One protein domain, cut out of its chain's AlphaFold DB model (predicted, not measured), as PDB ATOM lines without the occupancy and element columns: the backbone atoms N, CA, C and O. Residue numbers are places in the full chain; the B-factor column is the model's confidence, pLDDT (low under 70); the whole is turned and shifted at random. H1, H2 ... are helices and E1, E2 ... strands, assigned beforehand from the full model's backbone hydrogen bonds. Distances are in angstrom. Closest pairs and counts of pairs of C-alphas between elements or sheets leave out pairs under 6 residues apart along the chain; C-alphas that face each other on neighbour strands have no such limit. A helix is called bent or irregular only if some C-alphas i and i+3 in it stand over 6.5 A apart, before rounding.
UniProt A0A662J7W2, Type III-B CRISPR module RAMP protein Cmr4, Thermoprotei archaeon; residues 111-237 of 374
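AT A GLANCE: This is residues 111 to 237 of the 374 residues of the protein "Type III-B CRISPR module RAMP protein Cmr4" of Thermoprotei archaeon (UniProt A0A662J7W2). A small six-stranded sheet curls like part of a barrel and folds back on itself, with E3 as the hinge between the leaves E1 E2 E6 and E5 E4, which face each other. H4 packs across one face and the short H2 sits on the opposite face, while H3 only grazes the sheet beside E3, and the long helix H1 runs away from the sheet; residues 144 to 163, with no named element, lead back from its far end. The printed part has 127 residues, with four named helices and six named strands in the order E1 E2 H1 E3 H2 E4 E5 H3 E6 H4. The sheet is mixed, in the order E1 E2 E6 E3 E5 E4, and the class is mixed, helices and strands. The whole is compact by its radius of gyration of the C-alphas, 15.1 A, yet elongated in outline, spanning 51 by 32 by 26 A.

HOW THE PARTS SIT: The strongly twisted sheet has E1, residues 111 to 114, and E4, residues 186 to 190, as its edge strands. E1 forms an antiparallel hairpin with E2, residues 120 to 124, where N 113 and O 121 are 2.9 A apart, within hydrogen-bond range. E2 is parallel to E6, residues 221 to 224, with N 222 and O 122 within range at 2.8 A. E6 is antiparallel to E3, residues 164 to 169, with N 166 and O 223 within range at 2.8 A. E3 is parallel to E5, residues 193 to 198, with N 165 and O 196 within range at 2.8 A. E5 and E4 form an antiparallel hairpin, with N 195 and O 188 within range at 2.8 A. The folded sheet, one sheet bent back into two leaves, has 18 pairs of C-alphas within 11 A between E1 E2 E6 and E5 E4; the closest C-alphas of E1 and E4, Arg 114 and Leu 190, are 5.9 A apart. H4, residues 226 to 236, is on the sheet at a height of 8.0 A. It runs across the strands, at 70 degrees to E1 on the local plane; its closest C-alpha pair with E1 is Gly 236 and Val 113, 5.4 A. H2, residues 172 to 175, is on the opposite face at a height of 7.2 A, over none of the strands; the C-alphas of Leu 175 and Val 188 in E4, the closest, are 5.9 A apart. H3, residues 202 to 215, only grazes the sheet; its closest C-alpha pair with E3 is Phe 212 and Gly 169, 5.9 A. H3 is irregular, but only just: C-alphas 207 and 210 are 6.7 A apart. H1, residues 126 to 143, is only just not on the sheet, with 4 pairs of C-alphas within 10 A. H1 and H4 are close but not clearly touching, about perpendicular at 83 degrees; their closest C-alphas, Pro 126 and Asp 226, are 6.4 A apart. H1 and H3 are apart. Every O i to N i+4 pair is within hydrogen-bond range in H1 and H4, and 8 of 10 are in H3; H2 is too short for such a pair.

IN THESE COORDINATES: E1 begins at C-alpha 111 (-22.717, 92.322, 100.856). H1 measures 25.8 A from first to last C-alpha and ends at C-alpha 143 (-21.194, 63.395, 99.194). E3 measures 15.5 A, E5 15.1 A, H3 20.1 A and H4 14.9 A. H4 ends at C-alpha 236 (-26.443, 99.182, 99.844).

THE WHOLE: The two C-alphas farthest apart are those of Gly 144 and Glu 179, 51.7 A. The printed part has no cut. The link from H1 to E3, 20 residues, is long; that from H2 to E4 is short, and the others are tight. The mean pLDDT of the printed part is 89.2, and residues 144 to 151 and 155 to 158 are under 70.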
ATOM      1  N   MET A 111     -22.638  91.160 101.740       98.19
ATOM      2  CA  MET A 111     -22.717  92.322 100.856       98.19
ATOM      3  C   MET A 111     -21.776  93.435 101.326       98.19
ATOM      4  O   MET A 111     -21.762  93.748 102.515       98.19
ATOM      5  N   PRO A 112     -20.992  94.053 100.428       97.88
ATOM      6  CA  PRO A 112     -20.214  95.231 100.775       97.88
ATOM      7  C   PRO A 112     -21.144  96.430 100.967       97.88
ATOM      8  O   PRO A 112     -21.927  96.775 100.080       97.88
ATOM      9  N   VAL A 113     -21.027  97.095 102.110       97.31
ATOM     10  CA  VAL A 113     -21.826  98.270 102.468       97.31
ATOM     11  C   VAL A 113     -20.915  99.399 102.920       97.31
ATOM     12  O   VAL A 113     -19.836  99.172 103.471       97.31
ATOM     13  N   ARG A 114     -21.337 100.638 102.660       96.69
ATOM     14  CA  ARG A 114     -20.546 101.819 103.019       96.69
ATOM     15  C   ARG A 114     -20.339 101.860 104.528       96.69
ATOM     16  O   ARG A 114     -21.298 101.706 105.284       96.69
ATOM     17  N   SER A 115     -19.099 102.115 104.927       96.88
ATOM     18  CA  SER A 115     -18.734 102.381 106.313       96.88
ATOM     19  C   SER A 115     -18.131 103.774 106.423       96.88
ATOM     20  O   SER A 115     -17.408 104.199 105.519       96.88
ATOM     21  N   LEU A 116     -18.432 104.491 107.511       96.75
ATOM     22  CA  LEU A 116     -17.924 105.851 107.718       96.75
ATOM     23  C   LEU A 116     -16.387 105.891 107.787       96.75
ATOM     24  O   LEU A 116     -15.773 106.791 107.218       96.75
ATOM     25  N   LYS A 117     -15.762 104.887 108.419       96.00
ATOM     26  CA  LYS A 117     -14.305 104.686 108.455       96.00
ATOM     27  C   LYS A 117     -13.954 103.386 107.728       96.00
ATOM     28  O   LYS A 117     -14.753 102.461 107.662       96.00
ATOM     29  N   GLY A 118     -12.781 103.314 107.103       92.69
ATOM     30  CA  GLY A 118     -12.349 102.106 106.382       92.69
ATOM     31  C   GLY A 118     -13.042 101.845 105.028       92.69
ATOM     32  O   GLY A 118     -12.773 100.810 104.406       92.69
ATOM     33  N   VAL A 119     -13.829 102.813 104.530       94.56
ATOM     34  CA  VAL A 119     -14.528 102.875 103.223       94.56
ATOM     35  C   VAL A 119     -15.759 101.972 103.124       94.56
ATOM     36  O   VAL A 119     -16.848 102.429 102.775       94.56
ATOM     37  N   TYR A 120     -15.600 100.681 103.392       97.12
ATOM     38  CA  TYR A 120     -16.691  99.713 103.379       97.12
ATOM     39  C   TYR A 120     -16.341  98.510 104.249       97.12
ATOM     40  O   TYR A 120     -15.164  98.204 104.465       97.12
ATOM     41  N   ALA A 121     -17.377  97.813 104.689       97.75
ATOM     42  CA  ALA A 121     -17.273  96.519 105.338       97.75
ATOM     43  C   ALA A 121     -18.260  95.547 104.691       97.75
ATOM     44  O   ALA A 121     -19.187  95.966 103.995       97.75
ATOM     45  N   TYR A 122     -18.047  94.253 104.889       98.38
ATOM     46  CA  TYR A 122     -19.035  93.254 104.520       98.38
ATOM     47  C   TYR A 122     -20.052  93.105 105.643       98.38
ATOM     48  O   TYR A 122     -19.666  92.999 106.804       98.38
ATOM     49  N   VAL A 123     -21.333  93.063 105.290       98.00
ATOM     50  CA  VAL A 123     -22.421  92.759 106.221       98.00
ATOM     51  C   VAL A 123     -23.039  91.412 105.884       98.00
ATOM     52  O   VAL A 123     -23.246  91.083 104.712       98.00
ATOM     53  N   THR A 124     -23.309  90.646 106.936       97.00
ATOM     54  CA  THR A 124     -24.097  89.412 106.932       97.00
ATOM     55  C   THR A 124     -25.086  89.430 108.101       97.00
ATOM     56  O   THR A 124     -25.102  90.375 108.892       97.00
ATOM     57  N   ALA A 125     -25.913  88.397 108.200       95.31
ATOM     58  CA  ALA A 125     -26.946  88.265 109.216       95.31
ATOM     59  C   ALA A 125     -27.097  86.795 109.634       95.31
ATOM     60  O   ALA A 125     -26.812  85.922 108.802       95.31
ATOM     61  N   PRO A 126     -27.573  86.507 110.859       93.81
ATOM     62  CA  PRO A 126     -27.885  85.152 111.306       93.81
ATOM     63  C   PRO A 126     -28.657  84.331 110.262       93.81
ATOM     64  O   PRO A 126     -28.214  83.240 109.897       93.81
ATOM     65  N   ILE A 127     -29.721  84.888 109.672       93.56
ATOM     66  CA  ILE A 127     -30.550  84.168 108.694       93.56
ATOM     67  C   ILE A 127     -29.817  83.834 107.384       93.56
ATOM     68  O   ILE A 127     -30.104  82.823 106.737       93.56
ATOM     69  N   LEU A 128     -28.846  84.661 106.979       95.50
ATOM     70  CA  LEU A 128     -28.018  84.411 105.794       95.50
ATOM     71  C   LEU A 128     -26.992  83.303 106.066       95.50
ATOM     72  O   LEU A 128     -26.745  82.458 105.203       95.50
ATOM     73  N   LEU A 129     -26.416  83.283 107.273       92.81
ATOM     74  CA  LEU A 129     -25.503  82.224 107.707       92.81
ATOM     75  C   LEU A 129     -26.223  80.880 107.833       92.81
ATOM     76  O   LEU A 129     -25.691  79.861 107.393       92.81
ATOM     77  N   ASP A 130     -27.440  80.870 108.374       91.62
ATOM     78  CA  ASP A 130     -28.266  79.666 108.466       91.62
ATOM     79  C   ASP A 130     -28.525  79.054 107.096       91.62
ATOM     80  O   ASP A 130     -28.265  77.869 106.877       91.62
ATOM     81  N   ARG A 131     -28.916  79.887 106.129       92.88
ATOM     82  CA  ARG A 131     -29.133  79.454 104.748       92.88
ATOM     83  C   ARG A 131     -27.856  78.888 104.116       92.88
ATOM     84  O   ARG A 131     -27.911  77.938 103.331       92.88
ATOM     85  N   PHE A 132     -26.685  79.428 104.461       93.56
ATOM     86  CA  PHE A 132     -25.396  78.864 104.054       93.56
ATOM     87  C   PHE A 132     -25.135  77.488 104.677       93.56
ATOM     88  O   PHE A 132     -24.727  76.568 103.960       93.56
ATOM     89  N   TRP A 133     -25.426  77.306 105.965       90.56
ATOM     90  CA  TRP A 133     -25.274  76.012 106.634       90.56
ATOM     91  C   TRP A 133     -26.230  74.948 106.108       90.56
ATOM     92  O   TRP A 133     -25.790  73.824 105.882       90.56
ATOM     93  N   GLU A 134     -27.475  75.295 105.790       90.94
ATOM     94  CA  GLU A 134     -28.418  74.382 105.130       90.94
ATOM     95  C   GLU A 134     -27.854  73.842 103.805       90.94
ATOM     96  O   GLU A 134     -27.980  72.655 103.486       90.94
ATOM     97  N   ARG A 135     -27.159  74.685 103.022       92.06
ATOM     98  CA  ARG A 135     -26.468  74.222 101.803       92.06
ATOM     99  C   ARG A 135     -25.327  73.266 102.123       92.06
ATOM    100  O   ARG A 135     -25.093  72.321 101.370       92.06
ATOM    101  N   LEU A 136     -24.609  73.488 103.214       89.56
ATOM    102  CA  LEU A 136     -23.523  72.605 103.617       89.56
ATOM    103  C   LEU A 136     -24.018  71.263 104.155       89.56
ATOM    104  O   LEU A 136     -23.425  70.230 103.839       89.56
ATOM    105  N   GLU A 137     -25.139  71.249 104.868       88.56
ATOM    106  CA  GLU A 137     -25.832  70.024 105.266       88.56
ATOM    107  C   GLU A 137     -26.311  69.232 104.043       88.56
ATOM    108  O   GLU A 137     -26.069  68.026 103.951       88.56
ATOM    109  N   LEU A 138     -26.891  69.904 103.044       90.44
ATOM    110  CA  LEU A 138     -27.286  69.263 101.789       90.44
ATOM    111  C   LEU A 138     -26.073  68.693 101.032       90.44
ATOM    112  O   LEU A 138     -26.111  67.555 100.560       90.44
ATOM    113  N   LEU A 139     -24.967  69.441 100.961       90.38
ATOM    114  CA  LEU A 139     -23.711  68.969 100.370       90.38
ATOM    115  C   LEU A 139     -23.185  67.713 101.091       90.38
ATOM    116  O   LEU A 139     -22.739  66.769 100.430       90.38
ATOM    117  N   LYS A 140     -23.271  67.680 102.430       87.12
ATOM    118  CA  LYS A 140     -22.927  66.511 103.253       87.12
ATOM    119  C   LYS A 140     -23.794  65.309 102.899       87.12
ATOM    120  O   LYS A 140     -23.261  64.221 102.706       87.12
ATOM    121  N   GLY A 141     -25.105  65.516 102.773       87.12
ATOM    122  CA  GLY A 141     -26.058  64.467 102.415       87.12
ATOM    123  C   GLY A 141     -25.761  63.823 101.058       87.12
ATOM    124  O   GLY A 141     -25.895  62.610 100.917       87.12
ATOM    125  N   VAL A 142     -25.295  64.608 100.079       88.06
ATOM    126  CA  VAL A 142     -24.975  64.105  98.731       88.06
ATOM    127  C   VAL A 142     -23.619  63.392  98.678       88.06
ATOM    128  O   VAL A 142     -23.519  62.317  98.091       88.06
ATOM    129  N   ARG A 143     -22.561  63.958  99.281       82.75
ATOM    130  CA  ARG A 143     -21.194  63.395  99.194       82.75
ATOM    131  C   ARG A 143     -20.850  62.393 100.302       82.75
ATOM    132  O   ARG A 143     -19.828  61.713 100.213       82.75
ATOM    133  N   GLY A 144     -21.661  62.305 101.353       69.12
ATOM    134  CA  GLY A 144     -21.424  61.479 102.540       69.12
ATOM    135  C   GLY A 144     -20.396  62.082 103.505       69.12
ATOM    136  O   GLY A 144     -20.742  62.414 104.638       69.12
ATOM    137  N   SER A 145     -19.140  62.247 103.068       62.91
ATOM    138  CA  SER A 145     -18.063  62.857 103.869       62.91
ATOM    139  C   SER A 145     -17.569  64.167 103.259       62.91
ATOM    140  O   SER A 145     -17.290  64.257 102.062       62.91
ATOM    141  N   LEU A 146     -17.407  65.176 104.113       61.34
ATOM    142  CA  LEU A 146     -16.852  66.477 103.766       61.34
ATOM    143  C   LEU A 146     -15.477  66.623 104.411       61.34
ATOM    144  O   LEU A 146     -15.338  67.285 105.435       61.34
ATOM    145  N   ASN A 147     -14.443  66.046 103.798       59.72
ATOM    146  CA  ASN A 147     -13.070  66.243 104.281       59.72
ATOM    147  C   ASN A 147     -12.685  67.744 104.336       59.72
ATOM    148  O   ASN A 147     -11.856  68.121 105.154       59.72
ATOM    149  N   LEU A 148     -13.334  68.587 103.517       55.25
ATOM    150  CA  LEU A 148     -13.226  70.054 103.516       55.25
ATOM    151  C   LEU A 148     -13.797  70.733 104.774       55.25
ATOM    152  O   LEU A 148     -13.237  71.698 105.281       55.25
ATOM    153  N   LEU A 149     -14.968  70.279 105.231       58.38
ATOM    154  CA  LEU A 149     -15.809  71.020 106.181       58.38
ATOM    155  C   LEU A 149     -15.681  70.500 107.612       58.38
ATOM    156  O   LEU A 149     -16.359  70.998 108.499       58.38
ATOM    157  N   GLY A 150     -14.784  69.542 107.861       59.09
ATOM    158  CA  GLY A 150     -14.543  69.000 109.201       59.09
ATOM    159  C   GLY A 150     -14.062  70.033 110.230       59.09
ATOM    160  O   GLY A 150     -14.041  69.718 111.412       59.09
ATOM    161  N   LYS A 151     -13.684  71.243 109.791       64.44
ATOM    162  CA  LYS A 151     -13.323  72.387 110.646       64.44
ATOM    163  C   LYS A 151     -14.375  73.498 110.693       64.44
ATOM    164  O   LYS A 151     -14.200  74.444 111.448       64.44
ATOM    165  N   LEU A 152     -15.406  73.442 109.849       72.50
ATOM    166  CA  LEU A 152     -16.478  74.433 109.884       72.50
ATOM    167  C   LEU A 152     -17.526  73.962 110.864       72.50
ATOM    168  O   LEU A 152     -18.344  73.093 110.572       72.50
ATOM    169  N   GLU A 153     -17.460  74.552 112.042       70.38
ATOM    170  CA  GLU A 153     -18.518  74.450 113.021       70.38
ATOM    171  C   GLU A 153     -19.555  75.518 112.703       70.38
ATOM    172  O   GLU A 153     -19.209  76.668 112.427       70.38
ATOM    173  N   ARG A 154     -20.835  75.131 112.732       73.94
ATOM    174  CA  ARG A 154     -21.917  76.109 112.746       73.94
ATOM    175  C   ARG A 154     -21.741  76.913 114.034       73.94
ATOM    176  O   ARG A 154     -21.871  76.322 115.109       73.94
ATOM    177  N   PRO A 155     -21.414  78.211 113.958       66.06
ATOM    178  CA  PRO A 155     -21.359  79.017 115.156       66.06
ATOM    179  C   PRO A 155     -22.749  79.027 115.799       66.06
ATOM    180  O   PRO A 155     -23.749  78.937 115.074       66.06
ATOM    181  N   PRO A 156     -22.838  79.105 117.137       65.12
ATOM    182  CA  PRO A 156     -24.118  79.360 117.773       65.12
ATOM    183  C   PRO A 156     -24.706  80.617 117.131       65.12
ATOM    184  O   PRO A 156     -23.979  81.577 116.871       65.12
ATOM    185  N   LEU A 157     -26.000  80.588 116.811       63.59
ATOM    186  CA  LEU A 157     -26.698  81.793 116.380       63.59
ATOM    187  C   LEU A 157     -26.647  82.757 117.557       63.59
ATOM    188  O   LEU A 157     -27.372  82.591 118.535       63.59
ATOM    189  N   LEU A 158     -25.691  83.679 117.502       67.81
ATOM    190  CA  LEU A 158     -25.520  84.686 118.528       67.81
ATOM    191  C   LEU A 158     -26.725  85.613 118.437       67.81
ATOM    192  O   LEU A 158     -27.048  86.118 117.359       67.81
ATOM    193  N   ASP A 159     -27.401  85.789 119.567       77.94
ATOM    194  CA  ASP A 159     -28.471  86.764 119.697       77.94
ATOM    195  C   ASP A 159     -27.833  88.156 119.648       77.94
ATOM    196  O   ASP A 159     -27.185  88.592 120.599       77.94
ATOM    197  N   ILE A 160     -27.908  88.793 118.479       87.94
ATOM    198  CA  ILE A 160     -27.353  90.123 118.228       87.94
ATOM    199  C   ILE A 160     -28.507  91.117 118.242       87.94
ATOM    200  O   ILE A 160     -29.452  90.999 117.451       87.94
ATOM    201  N   GLY A 161     -28.408  92.120 119.117       92.62
ATOM    202  CA  GLY A 161     -29.379  93.208 119.194       92.62
ATOM    203  C   GLY A 161     -29.404  94.075 117.928       92.62
ATOM    204  O   GLY A 161     -28.437  94.136 117.172       92.62
ATOM    205  N   GLU A 162     -30.504  94.795 117.696       93.12
ATOM    206  CA  GLU A 162     -30.688  95.627 116.489       93.12
ATOM    207  C   GLU A 162     -29.629  96.735 116.329       93.12
ATOM    208  O   GLU A 162     -29.285  97.111 115.207       93.12
ATOM    209  N   GLU A 163     -29.063  97.216 117.439       95.06
ATOM    210  CA  GLU A 163     -28.003  98.233 117.476       95.06
ATOM    211  C   GLU A 163     -26.600  97.640 117.694       95.06
ATOM    212  O   GLU A 163     -25.661  98.360 118.042       95.06
ATOM    213  N   GLU A 164     -26.429  96.333 117.510       95.56
ATOM    214  CA  GLU A 164     -25.156  95.643 117.708       95.56
ATOM    215  C   GLU A 164     -24.601  95.070 116.398       95.56
ATOM    216  O   GLU A 164     -25.320  94.729 115.456       95.56
ATOM    217  N   ALA A 165     -23.274  94.981 116.336       95.94
ATOM    218  CA  ALA A 165     -22.540  94.352 115.253       95.94
ATOM    219  C   ALA A 165     -21.421  93.483 115.828       95.94
ATOM    220  O   ALA A 165     -20.588  93.962 116.597       95.94
ATOM    221  N   LEU A 166     -21.359  92.223 115.413       94.38
ATOM    222  CA  LEU A 166     -20.295  91.299 115.782       94.38
ATOM    223  C   LEU A 166     -19.231  91.236 114.684       94.38
ATOM    224  O   LEU A 166     -19.547  90.981 113.519       94.38
ATOM    225  N   CYS A 167     -17.962  91.412 115.050       94.06
ATOM    226  CA  CYS A 167     -16.835  91.239 114.137       94.06
ATOM    227  C   CYS A 167     -16.543  89.748 113.885       94.06
ATOM    228  O   CYS A 167     -15.840  89.103 114.652       94.06
ATOM    229  N   MET A 168     -17.039  89.198 112.779       90.94
ATOM    230  CA  MET A 168     -16.871  87.781 112.418       90.94
ATOM    231  C   MET A 168     -15.494  87.466 111.816       90.94
ATOM    232  O   MET A 168     -15.114  86.306 111.687       90.94
ATOM    233  N   GLY A 169     -14.752  88.482 111.375       91.00
ATOM    234  CA  GLY A 169     -13.425  88.294 110.801       91.00
ATOM    235  C   GLY A 169     -12.869  89.545 110.133       91.00
ATOM    236  O   GLY A 169     -13.604  90.481 109.806       91.00
ATOM    237  N   GLY A 170     -11.554  89.546 109.908       90.50
ATOM    238  CA  GLY A 170     -10.796  90.708 109.440       90.50
ATOM    239  C   GLY A 170     -10.481  91.715 110.555       90.50
ATOM    240  O   GLY A 170     -10.803  91.506 111.719       90.50
ATOM    241  N   ASN A 171      -9.816  92.820 110.206       90.25
ATOM    242  CA  ASN A 171      -9.455  93.865 111.170       90.25
ATOM    243  C   ASN A 171     -10.584  94.899 111.334       90.25
ATOM    244  O   ASN A 171     -10.615  95.901 110.618       90.25
ATOM    245  N   CYS A 172     -11.512  94.678 112.272       92.38
ATOM    246  CA  CYS A 172     -12.608  95.623 112.526       92.38
ATOM    247  C   CYS A 172     -12.167  96.927 113.213       92.38
ATOM    248  O   CYS A 172     -12.919  97.901 113.189       92.38
ATOM    249  N   LYS A 173     -10.945  97.001 113.762       91.50
ATOM    250  CA  LYS A 173     -10.435  98.213 114.429       91.50
ATOM    251  C   LYS A 173     -10.376  99.418 113.491       91.50
ATOM    252  O   LYS A 173     -10.637 100.542 113.912       91.50
ATOM    253  N   ASP A 174     -10.135  99.172 112.204       91.69
ATOM    254  CA  ASP A 174     -10.082 100.212 111.170       91.69
ATOM    255  C   ASP A 174     -11.461 100.830 110.859       91.69
ATOM    256  O   ASP A 174     -11.539 101.833 110.149       91.69
ATOM    257  N   LEU A 175     -12.550 100.244 111.373       95.62
ATOM    258  CA  LEU A 175     -13.928 100.710 111.178       95.62
ATOM    259  C   LEU A 175     -14.450 101.559 112.347       95.62
ATOM    260  O   LEU A 175     -15.504 102.183 112.221       95.62
ATOM    261  N   ILE A 176     -13.737 101.579 113.479       96.00
ATOM    262  CA  ILE A 176     -14.191 102.228 114.716       96.00
ATOM    263  C   ILE A 176     -14.196 103.750 114.555       96.00
ATOM    264  O   ILE A 176     -13.175 104.353 114.215       96.00
ATOM    265  N   VAL A 177     -15.337 104.370 114.855       95.38
ATOM    266  CA  VAL A 177     -15.525 105.825 114.846       95.38
ATOM    267  C   VAL A 177     -15.239 106.365 116.244       95.38
ATOM    268  O   VAL A 177     -16.020 106.143 117.170       95.38
ATOM    269  N   GLU A 178     -14.100 107.034 116.406       90.50
ATOM    270  CA  GLU A 178     -13.567 107.452 117.711       90.50
ATOM    271  C   GLU A 178     -14.457 108.497 118.386       90.50
ATOM    272  O   GLU A 178     -14.695 108.405 119.582       90.50
ATOM    273  N   GLU A 179     -15.047 109.417 117.624       91.62
ATOM    274  CA  GLU A 179     -15.931 110.476 118.128       91.62
ATOM    275  C   GLU A 179     -17.247 109.945 118.712       91.62
ATOM    276  O   GLU A 179     -17.918 110.637 119.475       91.62
ATOM    277  N   LEU A 180     -17.632 108.724 118.334       87.19
ATOM    278  CA  LEU A 180     -18.831 108.039 118.821       87.19
ATOM    279  C   LEU A 180     -18.505 106.953 119.855       87.19
ATOM    280  O   LEU A 180     -19.420 106.306 120.366       87.19
ATOM    281  N   SER A 181     -17.219 106.712 120.112       87.38
ATOM    282  CA  SER A 181     -16.738 105.622 120.956       87.38
ATOM    283  C   SER A 181     -16.125 106.156 122.245       87.38
ATOM    284  O   SER A 181     -15.505 107.213 122.267       87.38
ATOM    285  N   ASP A 182     -16.227 105.371 123.309       87.94
ATOM    286  CA  ASP A 182     -15.496 105.603 124.554       87.94
ATOM    287  C   ASP A 182     -14.606 104.392 124.884       87.94
ATOM    288  O   ASP A 182     -14.407 103.486 124.059       87.94
ATOM    289  N   GLU A 183     -13.974 104.387 126.060       79.06
ATOM    290  CA  GLU A 183     -13.113 103.277 126.483       79.06
ATOM    291  C   GLU A 183     -13.880 101.949 126.563       79.06
ATOM    292  O   GLU A 183     -13.310 100.907 126.238       79.06
ATOM    293  N   SER A 184     -15.171 101.991 126.901       84.62
ATOM    294  CA  SER A 184     -16.016 100.824 127.168       84.62
ATOM    295  C   SER A 184     -16.874 100.375 125.981       84.62
ATOM    296  O   SER A 184     -17.197  99.192 125.872       84.62
ATOM    297  N   VAL A 185     -17.222 101.286 125.068       90.69
ATOM    298  CA  VAL A 185     -18.119 101.020 123.938       90.69
ATOM    299  C   VAL A 185     -17.478 101.482 122.638       90.69
ATOM    300  O   VAL A 185     -17.289 102.676 122.400       90.69
ATOM    301  N   LYS A 186     -17.176 100.526 121.756       95.88
ATOM    302  CA  LYS A 186     -16.714 100.804 120.392       95.88
ATOM    303  C   LYS A 186     -17.907 100.875 119.455       95.88
ATOM    304  O   LYS A 186     -18.815 100.054 119.552       95.88
ATOM    305  N   ARG A 187     -17.908 101.844 118.541       96.94
ATOM    306  CA  ARG A 187     -18.988 102.026 117.569       96.94
ATOM    307  C   ARG A 187     -18.483 102.034 116.135       96.94
ATOM    308  O   ARG A 187     -17.422 102.581 115.835       96.94
ATOM    309  N   VAL A 188     -19.287 101.464 115.247       97.56
ATOM    310  CA  VAL A 188     -19.119 101.511 113.791       97.56
ATOM    311  C   VAL A 188     -20.354 102.140 113.163       97.56
ATOM    312  O   VAL A 188     -21.444 102.081 113.726       97.56
ATOM    313  N   VAL A 189     -20.191 102.744 111.986       97.44
ATOM    314  CA  VAL A 189     -21.319 103.282 111.217       97.44
ATOM    315  C   VAL A 189     -21.386 102.574 109.875       97.44
ATOM    316  O   VAL A 189     -20.454 102.698 109.076       97.44
ATOM    317  N   LEU A 190     -22.465 101.824 109.639       96.81
ATOM    318  CA  LEU A 190     -22.690 101.009 108.442       96.81
ATOM    319  C   LEU A 190     -24.038 101.357 107.820       96.81
ATOM    320  O   LEU A 190     -25.063 101.252 108.480       96.81
ATOM    321  N   GLY A 191     -24.050 101.775 106.553       93.12
ATOM    322  CA  GLY A 191     -25.311 102.061 105.854       93.12
ATOM    323  C   GLY A 191     -26.210 103.085 106.566       93.12
ATOM    324  O   GLY A 191     -27.425 102.987 106.451       93.12
ATOM    325  N   GLU A 192     -25.612 104.049 107.276       93.88
ATOM    326  CA  GLU A 192     -26.276 105.057 108.134       93.88
ATOM    327  C   GLU A 192     -26.790 104.550 109.495       93.88
ATOM    328  O   GLU A 192     -27.376 105.325 110.246       93.88
ATOM    329  N   HIS A 193     -26.510 103.301 109.870       96.62
ATOM    330  CA  HIS A 193     -26.771 102.783 111.215       96.62
ATOM    331  C   HIS A 193     -25.539 102.942 112.099       96.62
ATOM    332  O   HIS A 193     -24.432 102.592 111.684       96.62
ATOM    333  N   VAL A 194     -25.727 103.443 113.320       97.00
ATOM    334  CA  VAL A 194     -24.692 103.481 114.360       97.00
ATOM    335  C   VAL A 194     -24.816 102.209 115.189       97.00
ATOM    336  O   VAL A 194     -25.832 102.013 115.846       97.00
ATOM    337  N   LEU A 195     -23.793 101.359 115.167       97.44
ATOM    338  CA  LEU A 195     -23.823 100.040 115.794       97.44
ATOM    339  C   LEU A 195     -22.710  99.914 116.830       97.44
ATOM    340  O   LEU A 195     -21.568 100.312 116.580       97.44
ATOM    341  N   LYS A 196     -23.033  99.331 117.980       96.69
ATOM    342  CA  LYS A 196     -22.057  98.904 118.981       96.69
ATOM    343  C   LYS A 196     -21.308  97.684 118.451       96.69
ATOM    344  O   LYS A 196     -21.911  96.655 118.165       96.69
ATOM    345  N   LEU A 197     -19.995  97.818 118.312       95.69
ATOM    346  CA  LEU A 197     -19.119  96.755 117.841       95.69
ATOM    347  C   LEU A 197     -18.711  95.858 119.006       95.69
ATOM    348  O   LEU A 197     -18.106  96.328 119.971       95.69
ATOM    349  N   THR A 198     -18.973  94.568 118.855       92.50
ATOM    350  CA  THR A 198     -18.490  93.510 119.739       92.50
ATOM    351  C   THR A 198     -17.473  92.662 118.979       92.50
ATOM    352  O   THR A 198     -17.670  92.331 117.805       92.50
ATOM    353  N   GLU A 199     -16.363  92.326 119.632       87.88
ATOM    354  CA  GLU A 199     -15.414  91.333 119.126       87.88
ATOM    355  C   GLU A 199     -15.701  89.990 119.814       87.88
ATOM    356  O   GLU A 199     -15.931  89.985 121.026       87.88
ATOM    357  N   PRO A 200     -15.707  88.872 119.067       84.62
ATOM    358  CA  PRO A 200     -15.829  87.552 119.664       84.62
ATOM    359  C   PRO A 200     -14.626  87.251 120.555       84.62
ATOM    360  O   PRO A 200     -13.544  87.821 120.358       84.62
ATOM    361  N   ASP A 201     -14.794  86.331 121.502       86.25
ATOM    362  CA  ASP A 201     -13.655  85.820 122.265       86.25
ATOM    363  C   ASP A 201     -12.685  85.013 121.373       86.25
ATOM    364  O   ASP A 201     -12.917  84.798 120.181       86.25
ATOM    365  N   VAL A 202     -11.539  84.608 121.928       84.69
ATOM    366  CA  VAL A 202     -10.494  83.910 121.155       84.69
ATOM    367  C   VAL A 202     -11.013  82.594 120.563       84.69
ATOM    368  O   VAL A 202     -10.712  82.291 119.407       84.69
ATOM    369  N   ASP A 203     -11.827  81.851 121.310       83.19
ATOM    370  CA  ASP A 203     -12.348  80.551 120.884       83.19
ATOM    371  C   ASP A 203     -13.385  80.719 119.759       83.19
ATOM    372  O   ASP A 203     -13.394  79.972 118.777       83.19
ATOM    373  N   GLU A 204     -14.247  81.731 119.855       82.44
ATOM    374  CA  GLU A 204     -15.202  82.106 118.812       82.44
ATOM    375  C   GLU A 204     -14.499  82.603 117.541       82.44
ATOM    376  O   GLU A 204     -14.857  82.199 116.431       82.44
ATOM    377  N   GLN A 205     -13.455  83.425 117.679       82.94
ATOM    378  CA  GLN A 205     -12.649  83.886 116.545       82.94
ATOM    379  C   GLN A 205     -12.025  82.716 115.774       82.94
ATOM    380  O   GLN A 205     -12.034  82.715 114.537       82.94
ATOM    381  N   GLU A 206     -11.516  81.700 116.475       84.12
ATOM    382  CA  GLU A 206     -10.973  80.499 115.836       84.12
ATOM    383  C   GLU A 206     -12.038  79.713 115.061       84.12
ATOM    384  O   GLU A 206     -11.736  79.184 113.986       84.12
ATOM    385  N   LYS A 207     -13.290  79.700 115.534       83.38
ATOM    386  CA  LYS A 207     -14.424  79.059 114.842       83.38
ATOM    387  C   LYS A 207     -14.880  79.825 113.603       83.38
ATOM    388  O   LYS A 207     -15.213  79.209 112.590       83.38
ATOM    389  N   PHE A 208     -14.877  81.158 113.642       84.75
ATOM    390  CA  PHE A 208     -15.285  81.976 112.495       84.75
ATOM    391  C   PHE A 208     -14.223  82.063 111.400       84.75
ATOM    392  O   PHE A 208     -14.552  82.238 110.223       84.75
ATOM    393  N   LYS A 209     -12.946  81.912 111.755       87.19
ATOM    394  CA  LYS A 209     -11.829  82.066 110.821       87.19
ATOM    395  C   LYS A 209     -11.930  81.168 109.574       87.19
ATOM    396  O   LYS A 209     -11.835  81.718 108.477       87.19
ATOM    397  N   PRO A 210     -12.198  79.847 109.666       87.69
ATOM    398  CA  PRO A 210     -12.408  79.008 108.484       87.69
ATOM    399  C   PRO A 210     -13.518  79.517 107.558       87.69
ATOM    400  O   PRO A 210     -13.380  79.462 106.337       87.69
ATOM    401  N   PHE A 211     -14.615  80.021 108.130       88.19
ATOM    402  CA  PHE A 211     -15.727  80.577 107.363       88.19
ATOM    403  C   PHE A 211     -15.314  81.862 106.638       88.19
ATOM    404  O   PHE A 211     -15.511  81.974 105.425       88.19
ATOM    405  N   PHE A 212     -14.673  82.791 107.347       90.31
ATOM    406  CA  PHE A 212     -14.153  84.028 106.765       90.31
ATOM    407  C   PHE A 212     -13.152  83.757 105.626       90.31
ATOM    408  O   PHE A 212     -13.263  84.345 104.545       90.31
ATOM    409  N   ASP A 213     -12.229  82.814 105.832       89.88
ATOM    410  CA  ASP A 213     -11.224  82.414 104.844       89.88
ATOM    411  C   ASP A 213     -11.870  81.816 103.583       89.88
ATOM    412  O   ASP A 213     -11.460  82.132 102.463       89.88
ATOM    413  N   ILE A 214     -12.919  80.997 103.742       90.44
ATOM    414  CA  ILE A 214     -13.667  80.417 102.616       90.44
ATOM    415  C   ILE A 214     -14.354  81.491 101.781       90.44
ATOM    416  O   ILE A 214     -14.311  81.419 100.549       90.44
ATOM    417  N   LEU A 215     -14.960  82.497 102.417       92.88
ATOM    418  CA  LEU A 215     -15.604  83.601 101.703       92.88
ATOM    419  C   LEU A 215     -14.604  84.462 100.907       92.88
ATOM    420  O   LEU A 215     -14.997  85.147  99.950       92.88
ATOM    421  N   GLY A 216     -13.318  84.419 101.277       93.06
ATOM    422  CA  GLY A 216     -12.242  85.144 100.605       93.06
ATOM    423  C   GLY A 216     -12.512  86.647 100.585       93.06
ATOM    424  O   GLY A 216     -12.497  87.268  99.515       93.06
ATOM    425  N   LEU A 217     -12.872  87.203 101.743       94.62
ATOM    426  CA  LEU A 217     -13.208  88.615 101.907       94.62
ATOM    427  C   LEU A 217     -11.943  89.449 102.117       94.62
ATOM    428  O   LEU A 217     -11.059  89.104 102.893       94.62
ATOM    429  N   GLU A 218     -11.867  90.583 101.429       94.00
ATOM    430  CA  GLU A 218     -10.753  91.534 101.515       94.00
ATOM    431  C   GLU A 218     -10.936  92.613 102.599       94.00
ATOM    432  O   GLU A 218     -10.049  93.438 102.824       94.00
ATOM    433  N   LYS A 219     -12.109  92.646 103.235       96.31
ATOM    434  CA  LYS A 219     -12.504  93.602 104.273       96.31
ATOM    435  C   LYS A 219     -13.191  92.868 105.419       96.31
ATOM    436  O   LYS A 219     -13.620  91.730 105.216       96.31
ATOM    437  N   PRO A 220     -13.303  93.501 106.598       96.31
ATOM    438  CA  PRO A 220     -13.937  92.866 107.737       96.31
ATOM    439  C   PRO A 220     -15.384  92.469 107.447       96.31
ATOM    440  O   PRO A 220     -16.081  93.159 106.695       96.31
ATOM    441  N   LEU A 221     -15.807  91.360 108.047       96.62
ATOM    442  CA  LEU A 221     -17.174  90.859 108.004       96.62
ATOM    443  C   LEU A 221     -17.850  91.154 109.337       96.62
ATOM    444  O   LEU A 221     -17.378  90.704 110.378       96.62
ATOM    445  N   LEU A 222     -18.959  91.882 109.291       96.44
ATOM    446  CA  LEU A 222     -19.783  92.166 110.451       96.44
ATOM    447  C   LEU A 222     -21.114  91.439 110.318       96.44
ATOM    448  O   LEU A 222     -21.797  91.556 109.299       96.44
ATOM    449  N   MET A 223     -21.466  90.686 111.351       95.44
ATOM    450  CA  MET A 223     -22.806  90.142 111.509       95.44
ATOM    451  C   MET A 223     -23.636  91.136 112.312       95.44
ATOM    452  O   MET A 223     -23.192  91.611 113.354       95.44
ATOM    453  N   VAL A 224     -24.822  91.462 111.817       96.31
ATOM    454  CA  VAL A 224     -25.795  92.327 112.497       96.31
ATOM    455  C   VAL A 224     -27.121  91.581 112.616       96.31
ATOM    456  O   VAL A 224     -27.297  90.539 111.986       96.31
ATOM    457  N   ASN A 225     -28.055  92.111 113.401       95.81
ATOM    458  CA  ASN A 225     -29.409  91.567 113.485       95.81
ATOM    459  C   ASN A 225     -30.090  91.479 112.101       95.81
ATOM    460  O   ASN A 225     -29.866  92.334 111.247       95.81
ATOM    461  N   ASP A 226     -30.963  90.489 111.893       95.12
ATOM    462  CA  ASP A 226     -31.655  90.266 110.616       95.12
ATOM    463  C   ASP A 226     -32.458  91.487 110.120       95.12
ATOM    464  O   ASP A 226     -32.442  91.779 108.920       95.12
ATOM    465  N   ASN A 227     -33.121  92.233 111.013       95.31
ATOM    466  CA  ASN A 227     -33.866  93.446 110.649       95.31
ATOM    467  C   ASN A 227     -32.911  94.547 110.169       95.31
ATOM    468  O   ASN A 227     -33.069  95.095 109.076       95.31
ATOM    469  N   THR A 228     -31.864  94.807 110.954       96.94
ATOM    470  CA  THR A 228     -30.817  95.786 110.639       96.94
ATOM    471  C   THR A 228     -30.096  95.427 109.338       96.94
ATOM    472  O   THR A 228     -29.843  96.294 108.500       96.94
ATOM    473  N   ALA A 229     -29.808  94.142 109.113       97.12
ATOM    474  CA  ALA A 229     -29.178  93.656 107.892       97.12
ATOM    475  C   ALA A 229     -30.048  93.916 106.665       97.12
ATOM    476  O   ALA A 229     -29.531  94.359 105.639       97.12
ATOM    477  N   LYS A 230     -31.362  93.682 106.759       96.62
ATOM    478  CA  LYS A 230     -32.300  93.941 105.664       96.62
ATOM    479  C   LYS A 230     -32.287  95.409 105.245       96.62
ATOM    480  O   LYS A 230     -32.194  95.698 104.051       96.62
ATOM    481  N   GLU A 231     -32.320  96.333 106.203       97.00
ATOM    482  CA  GLU A 231     -32.262  97.772 105.923       97.00
ATOM    483  C   GLU A 231     -30.915  98.199 105.332       97.00
ATOM    484  O   GLU A 231     -30.868  98.891 104.309       97.00
ATOM    485  N   ILE A 232     -29.812  97.746 105.931       97.75
ATOM    486  CA  ILE A 232     -28.456  98.037 105.459       97.75
ATOM    487  C   ILE A 232     -28.243  97.496 104.037       97.75
ATOM    488  O   ILE A 232     -27.653  98.182 103.195       97.75
ATOM    489  N   VAL A 233     -28.722  96.281 103.746       97.31
ATOM    490  CA  VAL A 233     -28.607  95.665 102.421       97.31
ATOM    491  C   VAL A 233     -29.435  96.425 101.391       97.31
ATOM    492  O   VAL A 233     -28.920  96.767 100.329       97.31
ATOM    493  N   GLU A 234     -30.681  96.768 101.703       95.44
ATOM    494  CA  GLU A 234     -31.540  97.532 100.796       95.44
ATOM    495  C   GLU A 234     -30.934  98.908 100.457       95.44
ATOM    496  O   GLU A 234     -30.929  99.322  99.296       95.44
ATOM    497  N   ARG A 235     -30.335  99.595 101.442       95.12
ATOM    498  CA  ARG A 235     -29.604 100.864 101.242       95.12
ATOM    499  C   ARG A 235     -28.294 100.690 100.468       95.12
ATOM    500  O   ARG A 235     -27.815 101.634  99.837       95.12
ATOM    501  N   GLY A 236     -27.685  99.509 100.541       95.38
ATOM    502  CA  GLY A 236     -26.443  99.182  99.844       95.38
ATOM    503  C   GLY A 236     -26.627  98.829  98.363       95.38
ATOM    504  O   GLY A 236     -25.641  98.830  97.620       95.38
ATOM    505  N   LEU A 237     -27.861  98.567  97.912       95.62
ATOM    506  CA  LEU A 237     -28.170  98.377  96.496       95.62
ATOM    507  C   LEU A 237     -27.931  99.667  95.702       95.62
ATOM    508  O   LEU A 237     -28.224 100.781  96.135       95.62
TER     509      LEU A 237